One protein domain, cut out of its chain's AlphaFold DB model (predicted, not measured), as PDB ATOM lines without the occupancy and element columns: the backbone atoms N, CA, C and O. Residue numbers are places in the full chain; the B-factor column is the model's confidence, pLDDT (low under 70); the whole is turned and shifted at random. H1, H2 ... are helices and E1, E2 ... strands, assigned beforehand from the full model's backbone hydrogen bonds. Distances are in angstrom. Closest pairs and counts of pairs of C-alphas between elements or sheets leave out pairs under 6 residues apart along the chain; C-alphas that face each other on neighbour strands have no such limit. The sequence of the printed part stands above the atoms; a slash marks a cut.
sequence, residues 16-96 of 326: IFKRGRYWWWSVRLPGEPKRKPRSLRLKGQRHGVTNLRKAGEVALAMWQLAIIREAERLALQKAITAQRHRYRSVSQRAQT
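AT A GLANCE: This is residues 16 to 96 of the 326 residues of an uncharacterized protein of Phycisphaerales bacterium (UniProt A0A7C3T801). One long helix, H1, makes the longest axis, and a small three-stranded sheet packs on the first part of it like a head on a long handle. Residues 75 to 96 of H1 stick out free beyond this head. The printed part has 81 residues with three named strands and then one named helix, in the order E1, E2, E3, H1; the sheet runs E1 - E2 - E3, all antiparallel, and the class is mixed, helices and strands. The whole is extended, a rod with a radius of gyration of the C-alphas of 20.4 A and spans of 69 by 23 by 18 A.

IN THESE COORDINATES: Find C-alpha 16 at (-4.812, -37.404, 63.502); here E1 begins, and it covers residues 16 to 19. Next read E2, residues 22 to 27, which is 16.3 A from first to last C-alpha. Then comes E3, residues 36 to 39, 9.9 A long. After residues 40 to 51, a stretch with no named element, look for C-alpha 52 at (4.104, -38.800, 63.889), where H1 begins. From there H1 runs through residues 52 to 96, 65.7 A from first to last C-alpha, and ends at C-alpha 96 at (-31.870, -12.614, 15.582).

HOW THE PARTS SIT: Begin with the sheet, a meander, each strand the antiparallel neighbour of the one before. E1 and E2 form a hairpin, and there you find N 17 and O 24 within hydrogen-bond range at 2.8 A. E2 and E3 form the second hairpin, with N 25 and O 38 at 2.8 A and N 36 and O 27 at 3.0 A. E1 and E3 are the edge strands, and the sheet is only just strongly twisted, with C-alphas up to 4.0 A off its best plane. H1 is on one face of this sheet, giving two layers, at a height over the sheet of 8.6 A. It lies over E2 and only just over E1, on which 3 of its C-alphas fall, and runs slantwise to the strands, at 34 degrees to E2 on the local plane. Look at Trp 23 and Ala 55: their C-alphas, 6.5 A apart, are the closest of E2 and H1. In H1 every O i to N i+4 pair is within hydrogen-bond range.

THE WHOLE: The two C-alphas farthest apart are those of Arg 21 and Thr 96, at 69.4 A. Without the residues that stand free, the body spans 37 by 22 by 19 A. The printed part has no cut; the link from E3 to H1, 12 residues, is long. The mean pLDDT of the printed part is 95.7, and no printed residue is under 70.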
ATOM      1  N   ILE A  16      -5.743 -36.289  63.702       93.69
ATOM      2  CA  ILE A  16      -4.812 -37.404  63.502       93.69
ATOM      3  C   ILE A  16      -4.925 -38.338  64.710       93.69
ATOM      4  O   ILE A  16      -4.862 -37.896  65.857       93.69
ATOM      5  N   PHE A  17      -5.118 -39.628  64.464       93.81
ATOM      6  CA  PHE A  17      -5.253 -40.653  65.495       93.81
ATOM      7  C   PHE A  17      -4.482 -41.912  65.098       93.81
ATOM      8  O   PHE A  17      -4.214 -42.161  63.924       93.81
ATOM      9  N   LYS A  18      -4.097 -42.720  66.083       93.75
ATOM     10  CA  LYS A  18      -3.350 -43.958  65.855       93.75
ATOM     11  C   LYS A  18      -4.315 -45.144  65.827       93.75
ATOM     12  O   LYS A  18      -5.159 -45.264  66.710       93.75
ATOM     13  N   ARG A  19      -4.184 -46.028  64.835       93.94
ATOM     14  CA  ARG A  19      -4.943 -47.289  64.746       93.94
ATOM     15  C   ARG A  19      -3.959 -48.422  64.457       93.94
ATOM     16  O   ARG A  19      -3.390 -48.499  63.367       93.94
ATOM     17  N   GLY A  20      -3.717 -49.267  65.459       94.06
ATOM     18  CA  GLY A  20      -2.627 -50.246  65.432       94.06
ATOM     19  C   GLY A  20      -1.251 -49.568  65.466       94.06
ATOM     20  O   GLY A  20      -1.006 -48.677  66.281       94.06
ATOM     21  N   ARG A  21      -0.345 -49.969  64.563       94.69
ATOM     22  CA  ARG A  21       1.009 -49.387  64.446       94.69
ATOM     23  C   ARG A  21       1.072 -48.113  63.591       94.69
ATOM     24  O   ARG A  21       2.107 -47.455  63.584       94.69
ATOM     25  N   TYR A  22      -0.015 -47.745  62.914       96.50
ATOM     26  CA  TYR A  22      -0.015 -46.705  61.881       96.50
ATOM     27  C   TYR A  22      -0.861 -45.489  62.259       96.50
ATOM     28  O   TYR A  22      -1.852 -45.597  62.992       96.50
ATOM     29  N   TRP A  23      -0.489 -44.333  61.714       95.62
ATOM     30  CA  TRP A  23      -1.249 -43.095  61.857       95.62
ATOM     31  C   TRP A  23      -2.337 -42.960  60.788       95.62
ATOM     32  O   TRP A  23      -2.151 -43.280  59.610       95.62
ATOM     33  N   TRP A  24      -3.491 -42.476  61.231       96.19
ATOM     34  CA  TRP A  24      -4.676 -42.204  60.432       96.19
ATOM     35  C   TRP A  24      -5.106 -40.758  60.639       96.19
ATOM     36  O   TRP A  24      -4.848 -40.163  61.683       96.19
ATOM     37  N   TRP A  25      -5.796 -40.202  59.655       96.19
ATOM     38  CA  TRP A  25      -6.283 -38.832  59.679       96.19
ATOM     39  C   TRP A  25      -7.763 -38.795  59.320       96.19
ATOM     40  O   TRP A  25      -8.158 -39.214  58.234       96.19
ATOM     41  N   SER A  26      -8.597 -38.336  60.255       95.94
ATOM     42  CA  SER A  26     -10.018 -38.086  60.015       95.94
ATOM     43  C   SER A  26     -10.197 -36.637  59.586       95.94
ATOM     44  O   SER A  26     -10.092 -35.720  60.402       95.94
ATOM     45  N   VAL A  27     -10.454 -36.430  58.297       96.19
ATOM     46  CA  VAL A  27     -10.596 -35.099  57.696       96.19
ATOM     47  C   VAL A  27     -11.693 -35.106  56.635       96.19
ATOM     48  O   VAL A  27     -12.017 -36.142  56.052       96.19
ATOM     49  N   ARG A  28     -12.288 -33.938  56.395       97.19
ATOM     50  CA  ARG A  28     -13.095 -33.663  55.205       97.19
ATOM     51  C   ARG A  28     -12.200 -32.911  54.228       97.19
ATOM     52  O   ARG A  28     -11.943 -31.732  54.455       97.19
ATOM     53  N   LEU A  29     -11.692 -33.603  53.212       96.31
ATOM     54  CA  LEU A  29     -10.925 -32.955  52.149       96.31
ATOM     55  C   LEU A  29     -11.846 -32.040  51.315       96.31
ATOM     56  O   LEU A  29     -13.056 -32.295  51.266       96.31
ATOM     57  N   PRO A  30     -11.321 -30.981  50.671       96.06
ATOM     58  CA  PRO A  30     -12.094 -30.173  49.735       96.06
ATOM     59  C   PRO A  30     -12.701 -31.064  48.643       96.06
ATOM     60  O   PRO A  30     -12.073 -32.024  48.198       96.06
ATOM     61  N   GLY A  31     -13.963 -30.812  48.296       92.62
ATOM     62  CA  GLY A  31     -14.728 -31.642  47.359       92.62
ATOM     63  C   GLY A  31     -15.455 -32.840  47.977       92.62
ATOM     64  O   GLY A  31     -16.322 -33.423  47.324       92.62
ATOM     65  N   GLU A  32     -15.188 -33.185  49.242       95.31
ATOM     66  CA  GLU A  32     -15.836 -34.324  49.903       95.31
ATOM     67  C   GLU A  32     -17.066 -33.911  50.723       95.31
ATOM     68  O   GLU A  32     -17.028 -32.929  51.477       95.31
ATOM     69  N   PRO A  33     -18.170 -34.677  50.644       94.94
ATOM     70  CA  PRO A  33     -19.402 -34.329  51.347       94.94
ATOM     71  C   PRO A  33     -19.318 -34.605  52.854       94.94
ATOM     72  O   PRO A  33     -19.984 -33.940  53.642       94.94
ATOM     73  N   LYS A  34     -18.504 -35.580  53.277       96.50
ATOM     74  CA  LYS A  34     -18.419 -36.052  54.669       96.50
ATOM     75  C   LYS A  34     -16.964 -36.298  55.072       96.50
ATOM     76  O   LYS A  34     -16.118 -36.556  54.220       96.50
ATOM     77  N   ARG A  35     -16.684 -36.240  56.379       96.62
ATOM     78  CA  ARG A  35     -15.373 -36.598  56.949       96.62
ATOM     79  C   ARG A  35     -15.115 -38.091  56.747       96.62
ATOM     80  O   ARG A  35     -16.009 -38.898  56.994       96.62
ATOM     81  N   LYS A  36     -13.903 -38.458  56.328       97.00
ATOM     82  CA  LYS A  36     -13.492 -39.856  56.140       97.00
ATOM     83  C   LYS A  36     -12.163 -40.122  56.851       97.00
ATOM     84  O   LYS A  36     -11.267 -39.279  56.780       97.00
ATOM     85  N   PRO A  37     -12.002 -41.278  57.519       96.62
ATOM     86  CA  PRO A  37     -10.708 -41.694  58.038       96.62
ATOM     87  C   PRO A  37      -9.809 -42.145  56.879       96.62
ATOM     88  O   PRO A  37     -10.187 -43.010  56.088       96.62
ATOM     89  N   ARG A  38      -8.608 -41.576  56.783       96.25
ATOM     90  CA  ARG A  38      -7.610 -41.891  55.752       96.25
ATOM     91  C   ARG A  38      -6.339 -42.409  56.392       96.25
ATOM     92  O   ARG A  38      -5.911 -41.893  57.420       96.25
ATOM     93  N   SER A  39      -5.728 -43.419  55.789       96.56
ATOM     94  CA  SER A  39      -4.404 -43.864  56.212       96.56
ATOM     95  C   SER A  39      -3.346 -42.891  55.688       96.56
ATOM     96  O   SER A  39      -3.390 -42.485  54.527       96.56
ATOM     97  N   LEU A  40      -2.403 -42.501  56.547       96.38
ATOM     98  CA  LEU A  40      -1.296 -41.627  56.161       96.38
ATOM     99  C   LEU A  40      -0.179 -42.505  55.594       96.38
ATOM    100  O   LEU A  40       0.592 -43.095  56.350       96.38
ATOM    101  N   ARG A  41      -0.151 -42.659  54.266       96.38
ATOM    102  CA  ARG A  41       0.822 -43.479  53.525       96.38
ATOM    103  C   ARG A  41       1.704 -42.596  52.648       96.38
ATOM    104  O   ARG A  41       1.206 -41.675  52.007       96.38
ATOM    105  N   LEU A  42       2.996 -42.910  52.586       94.19
ATOM    106  CA  LEU A  42       3.905 -42.312  51.607       94.19
ATOM    107  C   LEU A  42       3.610 -42.882  50.211       94.19
ATOM    108  O   LEU A  42       3.231 -44.049  50.077       94.19
ATOM    109  N   LYS A  43       3.781 -42.067  49.166       92.56
ATOM    110  CA  LYS A  43       3.563 -42.490  47.774       92.56
ATOM    111  C   LYS A  43       4.498 -43.669  47.458       92.56
ATOM    112  O   LYS A  43       5.702 -43.558  47.641       92.56
ATOM    113  N   GLY A  44       3.931 -44.803  47.043       93.06
ATOM    114  CA  GLY A  44       4.677 -46.036  46.742       93.06
ATOM    115  C   GLY A  44       4.836 -47.023  47.908       93.06
ATOM    116  O   GLY A  44       5.248 -48.156  47.680       93.06
ATOM    117  N   GLN A  45       4.462 -46.662  49.143       93.56
ATOM    118  CA  GLN A  45       4.524 -47.584  50.282       93.56
ATOM    119  C   GLN A  45       3.190 -48.300  50.529       93.56
ATOM    120  O   GLN A  45       2.114 -47.698  50.495       93.56
ATOM    121  N   ARG A  46       3.256 -49.603  50.837       91.38
ATOM    122  CA  ARG A  46       2.075 -50.428  51.161       91.38
ATOM    123  C   ARG A  46       1.504 -50.128  52.552       91.38
ATOM    124  O   ARG A  46       0.299 -50.262  52.776       91.38
ATOM    125  N   HIS A  47       2.356 -49.701  53.481       94.12
ATOM    126  CA  HIS A  47       2.007 -49.502  54.885       94.12
ATOM    127  C   HIS A  47       1.918 -48.018  55.260       94.12
ATOM    128  O   HIS A  47       2.461 -47.149  54.580       94.12
ATOM    129  N   GLY A  48       1.178 -47.727  56.335       93.88
ATOM    130  CA  GLY A  48       1.079 -46.374  56.878       93.88
ATOM    131  C   GLY A  48       2.370 -45.941  57.563       93.88
ATOM    132  O   GLY A  48       3.205 -46.760  57.944       93.88
ATOM    133  N   VAL A  49       2.519 -44.640  57.759       96.19
ATOM    134  CA  VAL A  49       3.648 -44.082  58.495       96.19
ATOM    135  C   VAL A  49       3.500 -44.406  59.988       96.19
ATOM    136  O   VAL A  49       2.410 -44.305  60.557       96.19
ATOM    137  N   THR A  50       4.598 -44.800  60.630       95.75
ATOM    138  CA  THR A  50       4.681 -45.090  62.075       95.75
ATOM    139  C   THR A  50       5.107 -43.868  62.898       95.75
ATOM    140  O   THR A  50       4.678 -43.705  64.040       95.75
ATOM    141  N   ASN A  51       5.893 -42.965  62.301       95.38
ATOM    142  CA  ASN A  51       6.378 -41.732  62.923       95.38
ATOM    143  C   ASN A  51       5.388 -40.575  62.757       95.38
ATOM    144  O   ASN A  51       4.987 -40.240  61.645       95.38
ATOM    145  N   LEU A  52       5.061 -39.907  63.862       89.94
ATOM    146  CA  LEU A  52       4.104 -38.800  63.889       89.94
ATOM    147  C   LEU A  52       4.530 -37.605  63.016       89.94
ATOM    148  O   LEU A  52       3.698 -37.048  62.309       89.94
ATOM    149  N   ARG A  53       5.819 -37.232  63.023       91.19
ATOM    150  CA  ARG A  53       6.344 -36.118  62.207       91.19
ATOM    151  C   ARG A  53       6.125 -36.363  60.710       91.19
ATOM    152  O   ARG A  53       5.484 -35.562  60.041       91.19
ATOM    153  N   LYS A  54       6.548 -37.539  60.234       93.31
ATOM    154  CA  LYS A  54       6.324 -37.992  58.852       93.31
ATOM    155  C   LYS A  54       4.826 -38.106  58.523       93.31
ATOM    156  O   LYS A  54       4.416 -37.832  57.403       93.31
ATOM    157  N   ALA A  55       3.989 -38.487  59.492       92.81
ATOM    158  CA  ALA A  55       2.539 -38.525  59.315       92.81
ATOM    159  C   ALA A  55       1.954 -37.115  59.083       92.81
ATOM    160  O   ALA A  55       1.080 -36.955  58.234       92.81
ATOM    161  N   GLY A  56       2.473 -36.093  59.774       91.06
ATOM    162  CA  GLY A  56       2.113 -34.688  59.555       91.06
ATOM    163  C   GLY A  56       2.477 -34.180  58.156       91.06
ATOM    164  O   GLY A  56       1.641 -33.566  57.500       91.06
ATOM    165  N   GLU A  57       3.677 -34.501  57.667       93.19
ATOM    166  CA  GLU A  57       4.121 -34.161  56.301       93.19
ATOM    167  C   GLU A  57       3.226 -34.812  55.237       93.19
ATOM    168  O   GLU A  57       2.772 -34.146  54.306       93.19
ATOM    169  N   VAL A  58       2.892 -36.097  55.413       94.81
ATOM    170  CA  VAL A  58       1.962 -36.805  54.519       94.81
ATOM    171  C   VAL A  58       0.566 -36.180  54.561       94.81
ATOM    172  O   VAL A  58      -0.048 -36.003  53.511       94.81
ATOM    173  N   ALA A  59       0.061 -35.814  55.743       94.31
ATOM    174  CA  ALA A  59      -1.240 -35.160  55.876       94.31
ATOM    175  C   ALA A  59      -1.268 -33.792  55.172       94.31
ATOM    176  O   ALA A  59      -2.229 -33.497  54.460       94.31
ATOM    177  N   LEU A  60      -0.204 -32.988  55.306       93.06
ATOM    178  CA  LEU A  60      -0.064 -31.704  54.614       93.06
ATOM    179  C   LEU A  60      -0.040 -31.890  53.092       93.06
ATOM    180  O   LEU A  60      -0.813 -31.238  52.394       93.06
ATOM    181  N   ALA A  61       0.777 -32.814  52.579       93.94
ATOM    182  CA  ALA A  61       0.853 -33.097  51.146       93.94
ATOM    183  C   ALA A  61      -0.492 -33.604  50.587       93.94
ATOM    184  O   ALA A  61      -0.927 -33.186  49.514       93.94
ATOM    185  N   MET A  62      -1.196 -34.463  51.336       94.50
ATOM    186  CA  MET A  62      -2.547 -34.913  50.986       94.50
ATOM    187  C   MET A  62      -3.555 -33.757  50.960       94.50
ATOM    188  O   MET A  62      -4.403 -33.719  50.070       94.50
ATOM    189  N   TRP A  63      -3.472 -32.826  51.916       94.62
ATOM    190  CA  TRP A  63      -4.322 -31.635  51.961       94.62
ATOM    191  C   TRP A  63      -4.076 -30.715  50.764       94.62
ATOM    192  O   TRP A  63      -5.022 -30.341  50.075       94.62
ATOM    193  N   GLN A  64      -2.808 -30.396  50.487       95.25
ATOM    194  CA  GLN A  64      -2.398 -29.547  49.366       95.25
ATOM    195  C   GLN A  64      -2.868 -30.127  48.029       95.25
ATOM    196  O   GLN A  64      -3.489 -29.421  47.238       95.25
ATOM    197  N   LEU A  65      -2.665 -31.431  47.808       95.31
ATOM    198  CA  LEU A  65      -3.141 -32.103  46.598       95.31
ATOM    199  C   LEU A  65      -4.669 -32.035  46.465       95.31
ATOM    200  O   LEU A  65      -5.189 -31.868  45.363       95.31
ATOM    201  N   ALA A  66      -5.398 -32.166  47.574       95.81
ATOM    202  CA  ALA A  66      -6.852 -32.073  47.562       95.81
ATOM    203  C   ALA A  66      -7.346 -30.647  47.266       95.81
ATOM    204  O   ALA A  66      -8.317 -30.495  46.530       95.81
ATOM    205  N   ILE A  67      -6.665 -29.614  47.776       96.62
ATOM    206  CA  ILE A  67      -6.942 -28.215  47.416       96.62
ATOM    207  C   ILE A  67      -6.725 -27.993  45.918       96.62
ATOM    208  O   ILE A  67      -7.605 -27.437  45.268       96.62
ATOM    209  N   ILE A  68      -5.590 -28.445  45.369       96.56
ATOM    210  CA  ILE A  68      -5.270 -28.273  43.942       96.56
ATOM    211  C   ILE A  68      -6.354 -28.922  43.074       96.56
ATOM    212  O   ILE A  68      -6.925 -28.259  42.213       96.56
ATOM    213  N   ARG A  69      -6.726 -30.176  43.364       96.81
ATOM    214  CA  ARG A  69      -7.784 -30.888  42.625       96.81
ATOM    215  C   ARG A  69      -9.145 -30.203  42.713       96.81
ATOM    216  O   ARG A  69      -9.895 -30.188  41.741       96.81
ATOM    217  N   GLU A  70      -9.492 -29.660  43.875       96.12
ATOM    218  CA  GLU A  70     -10.750 -28.936  44.046       96.12
ATOM    219  C   GLU A  70     -10.746 -27.607  43.281       96.12
ATOM    220  O   GLU A  70     -11.737 -27.266  42.635       96.12
ATOM    221  N   ALA A  71      -9.624 -26.884  43.297       96.38
ATOM    222  CA  ALA A  71      -9.446 -25.668  42.514       96.38
ATOM    223  C   ALA A  71      -9.552 -25.952  41.005       96.38
ATOM    224  O   ALA A  71     -10.287 -25.251  40.309       96.38
ATOM    225  N   GLU A  72      -8.908 -27.016  40.515       97.00
ATOM    226  CA  GLU A  72      -9.026 -27.489  39.127       97.00
ATOM    227  C   GLU A  72     -10.478 -27.837  38.773       97.00
ATOM    228  O   GLU A  72     -10.990 -27.395  37.744       97.00
ATOM    229  N   ARG A  73     -11.185 -28.564  39.649       97.19
ATOM    230  CA  ARG A  73     -12.601 -28.911  39.452       97.19
ATOM    231  C   ARG A  73     -13.481 -27.669  39.323       97.19
ATOM    232  O   ARG A  73     -14.297 -27.588  38.404       97.19
ATOM    233  N   LEU A  74     -13.322 -26.700  40.224       96.44
ATOM    234  CA  LEU A  74     -14.079 -25.448  40.191       96.44
ATOM    235  C   LEU A  74     -13.730 -24.609  38.957       96.44
ATOM    236  O   LEU A  74     -14.627 -24.017  38.357       96.44
ATOM    237  N   ALA A  75     -12.458 -24.576  38.550       96.69
ATOM    238  CA  ALA A  75     -12.022 -23.896  37.334       96.69
ATOM    239  C   ALA A  75     -12.655 -24.521  36.081       96.69
ATOM    240  O   ALA A  75     -13.219 -23.796  35.262       96.69
ATOM    241  N   LEU A  76     -12.665 -25.854  35.973       97.62
ATOM    242  CA  LEU A  76     -13.332 -26.572  34.884       97.62
ATOM    243  C   LEU A  76     -14.843 -26.312  34.871       97.62
ATOM    244  O   LEU A  76     -15.412 -26.022  33.821       97.62
ATOM    245  N   GLN A  77     -15.507 -26.342  36.030       97.06
ATOM    246  CA  GLN A  77     -16.940 -26.053  36.117       97.06
ATOM    247  C   GLN A  77     -17.262 -24.604  35.707       97.06
ATOM    248  O   GLN A  77     -18.234 -24.362  34.980       97.06
ATOM    249  N   LYS A  78     -16.431 -23.637  36.115       97.50
ATOM    250  CA  LYS A  78     -16.525 -22.239  35.665       97.50
ATOM    251  C   LYS A  78     -16.292 -22.112  34.158       97.50
ATOM    252  O   LYS A  78     -17.040 -21.403  33.492       97.50
ATOM    253  N   ALA A  79     -15.325 -22.836  33.598       97.12
ATOM    254  CA  ALA A  79     -15.072 -22.844  32.159       97.12
ATOM    255  C   ALA A  79     -16.265 -23.415  31.371       97.12
ATOM    256  O   ALA A  79     -16.723 -22.789  30.416       97.12
ATOM    257  N   ILE A  80     -16.839 -24.541  31.813       97.75
ATOM    258  CA  ILE A  80     -18.013 -25.168  31.180       97.75
ATOM    259  C   ILE A  80     -19.229 -24.237  31.236       97.75
ATOM    260  O   ILE A  80     -19.938 -24.069  30.243       97.75
ATOM    261  N   THR A  81     -19.495 -23.621  32.389       97.25
ATOM    262  CA  THR A  81     -20.615 -22.678  32.533       97.25
ATOM    263  C   THR A  81     -20.411 -21.440  31.661       97.25
ATOM    264  O   THR A  81     -21.315 -21.086  30.902       97.25
ATOM    265  N   ALA A  82     -19.214 -20.845  31.661       97.19
ATOM    266  CA  ALA A  82     -18.871 -19.732  30.776       97.19
ATOM    267  C   ALA A  82     -19.029 -20.101  29.291       97.19
ATOM    268  O   ALA A  82     -19.603 -19.331  28.521       97.19
ATOM    269  N   GLN A  83     -18.597 -21.299  28.885       97.25
ATOM    270  CA  GLN A  83     -18.763 -21.796  27.519       97.25
ATOM    271  C   GLN A  83     -20.243 -21.955  27.144       97.25
ATOM    272  O   GLN A  83     -20.643 -21.537  26.059       97.25
ATOM    273  N   ARG A  84     -21.081 -22.481  28.047       97.62
ATOM    274  CA  ARG A  84     -22.537 -22.572  27.835       97.62
ATOM    275  C   ARG A  84     -23.177 -21.195  27.668       97.62
ATOM    276  O   ARG A  84     -24.016 -21.026  26.787       97.62
ATOM    277  N   HIS A  85     -22.777 -20.209  28.471       97.25
ATOM    278  CA  HIS A  85     -23.253 -18.832  28.319       97.25
ATOM    279  C   HIS A  85     -22.819 -18.222  26.980       97.25
ATOM    280  O   HIS A  85     -23.657 -17.656  26.278       97.25
ATOM    281  N   ARG A  86     -21.555 -18.413  26.576       97.44
ATOM    282  CA  ARG A  86     -21.060 -17.983  25.257       97.44
ATOM    283  C   ARG A  86     -21.873 -18.617  24.130       97.44
ATOM    284  O   ARG A  86     -22.392 -17.893  23.288       97.44
ATOM    285  N   TYR A  87     -22.074 -19.934  24.161       97.88
ATOM    286  CA  TYR A  87     -22.871 -20.643  23.157       97.88
ATOM    287  C   TYR A  87     -24.316 -20.129  23.084       97.88
ATOM    288  O   TYR A  87     -24.807 -19.849  21.994       97.88
ATOM    289  N   ARG A  88     -24.982 -19.925  24.231       98.06
ATOM    290  CA  ARG A  88     -26.335 -19.338  24.274       98.06
ATOM    291  C   ARG A  88     -26.371 -17.943  23.654       98.06
ATOM    292  O   ARG A  88     -27.259 -17.674  22.854       98.06
ATOM    293  N   SER A  89     -25.397 -17.087  23.965       97.62
ATOM    294  CA  SER A  89     -25.336 -15.733  23.398       97.62
ATOM    295  C   SER A  89     -25.122 -15.738  21.879       97.62
ATOM    296  O   SER A  89     -25.791 -15.002  21.159       97.62
ATOM    297  N   VAL A  90     -24.249 -16.618  21.372       97.69
ATOM    298  CA  VAL A  90     -24.012 -16.787  19.930       97.69
ATOM    299  C   VAL A  90     -25.255 -17.353  19.247       97.69
ATOM    300  O   VAL A  90     -25.651 -16.853  18.199       97.69
ATOM    301  N   SER A  91     -25.916 -18.339  19.857       97.94
ATOM    302  CA  SER A  91     -27.159 -18.924  19.347       97.94
ATOM    303  C   SER A  91     -28.287 -17.889  19.258       97.94
ATOM    304  O   SER A  91     -28.938 -17.785  18.221       97.94
ATOM    305  N   GLN A  92     -28.464 -17.057  20.289       98.25
ATOM    306  CA  GLN A  92     -29.440 -15.962  20.276       98.25
ATOM    307  C   GLN A  92     -29.133 -14.942  19.174       98.25
ATOM    308  O   GLN A  92     -30.032 -14.585  18.416       98.25
ATOM    309  N   ARG A  93     -27.866 -14.531  19.020       98.25
ATOM    310  CA  ARG A  93     -27.446 -13.633  17.928       98.25
ATOM    311  C   ARG A  93     -27.695 -14.248  16.550       98.25
ATOM    312  O   ARG A  93     -28.190 -13.574  15.653       98.25
ATOM    313  N   ALA A  94     -27.406 -15.535  16.379       97.69
ATOM    314  CA  ALA A  94     -27.686 -16.239  15.133       97.69
ATOM    315  C   ALA A  94     -29.194 -16.278  14.832       97.69
ATOM    316  O   ALA A  94     -29.596 -16.058  13.693       97.69
ATOM    317  N   GLN A  95     -30.044 -16.493  15.842       98.12
ATOM    318  CA  GLN A  95     -31.500 -16.447  15.681       98.12
ATOM    319  C   GLN A  95     -32.009 -15.048  15.321       98.12
ATOM    320  O   GLN A  95     -32.877 -14.928  14.458       98.12
ATOM    321  N   THR A  96     -31.482 -13.987  15.939       98.12
ATOM    322  CA  THR A  96     -31.870 -12.614  15.582       98.12
ATOM    323  C   THR A  96     -31.462 -12.273  14.156       98.12
ATOM    324  O   THR A  96     -32.267 -11.706  13.424       98.12
TER     325      THR A  96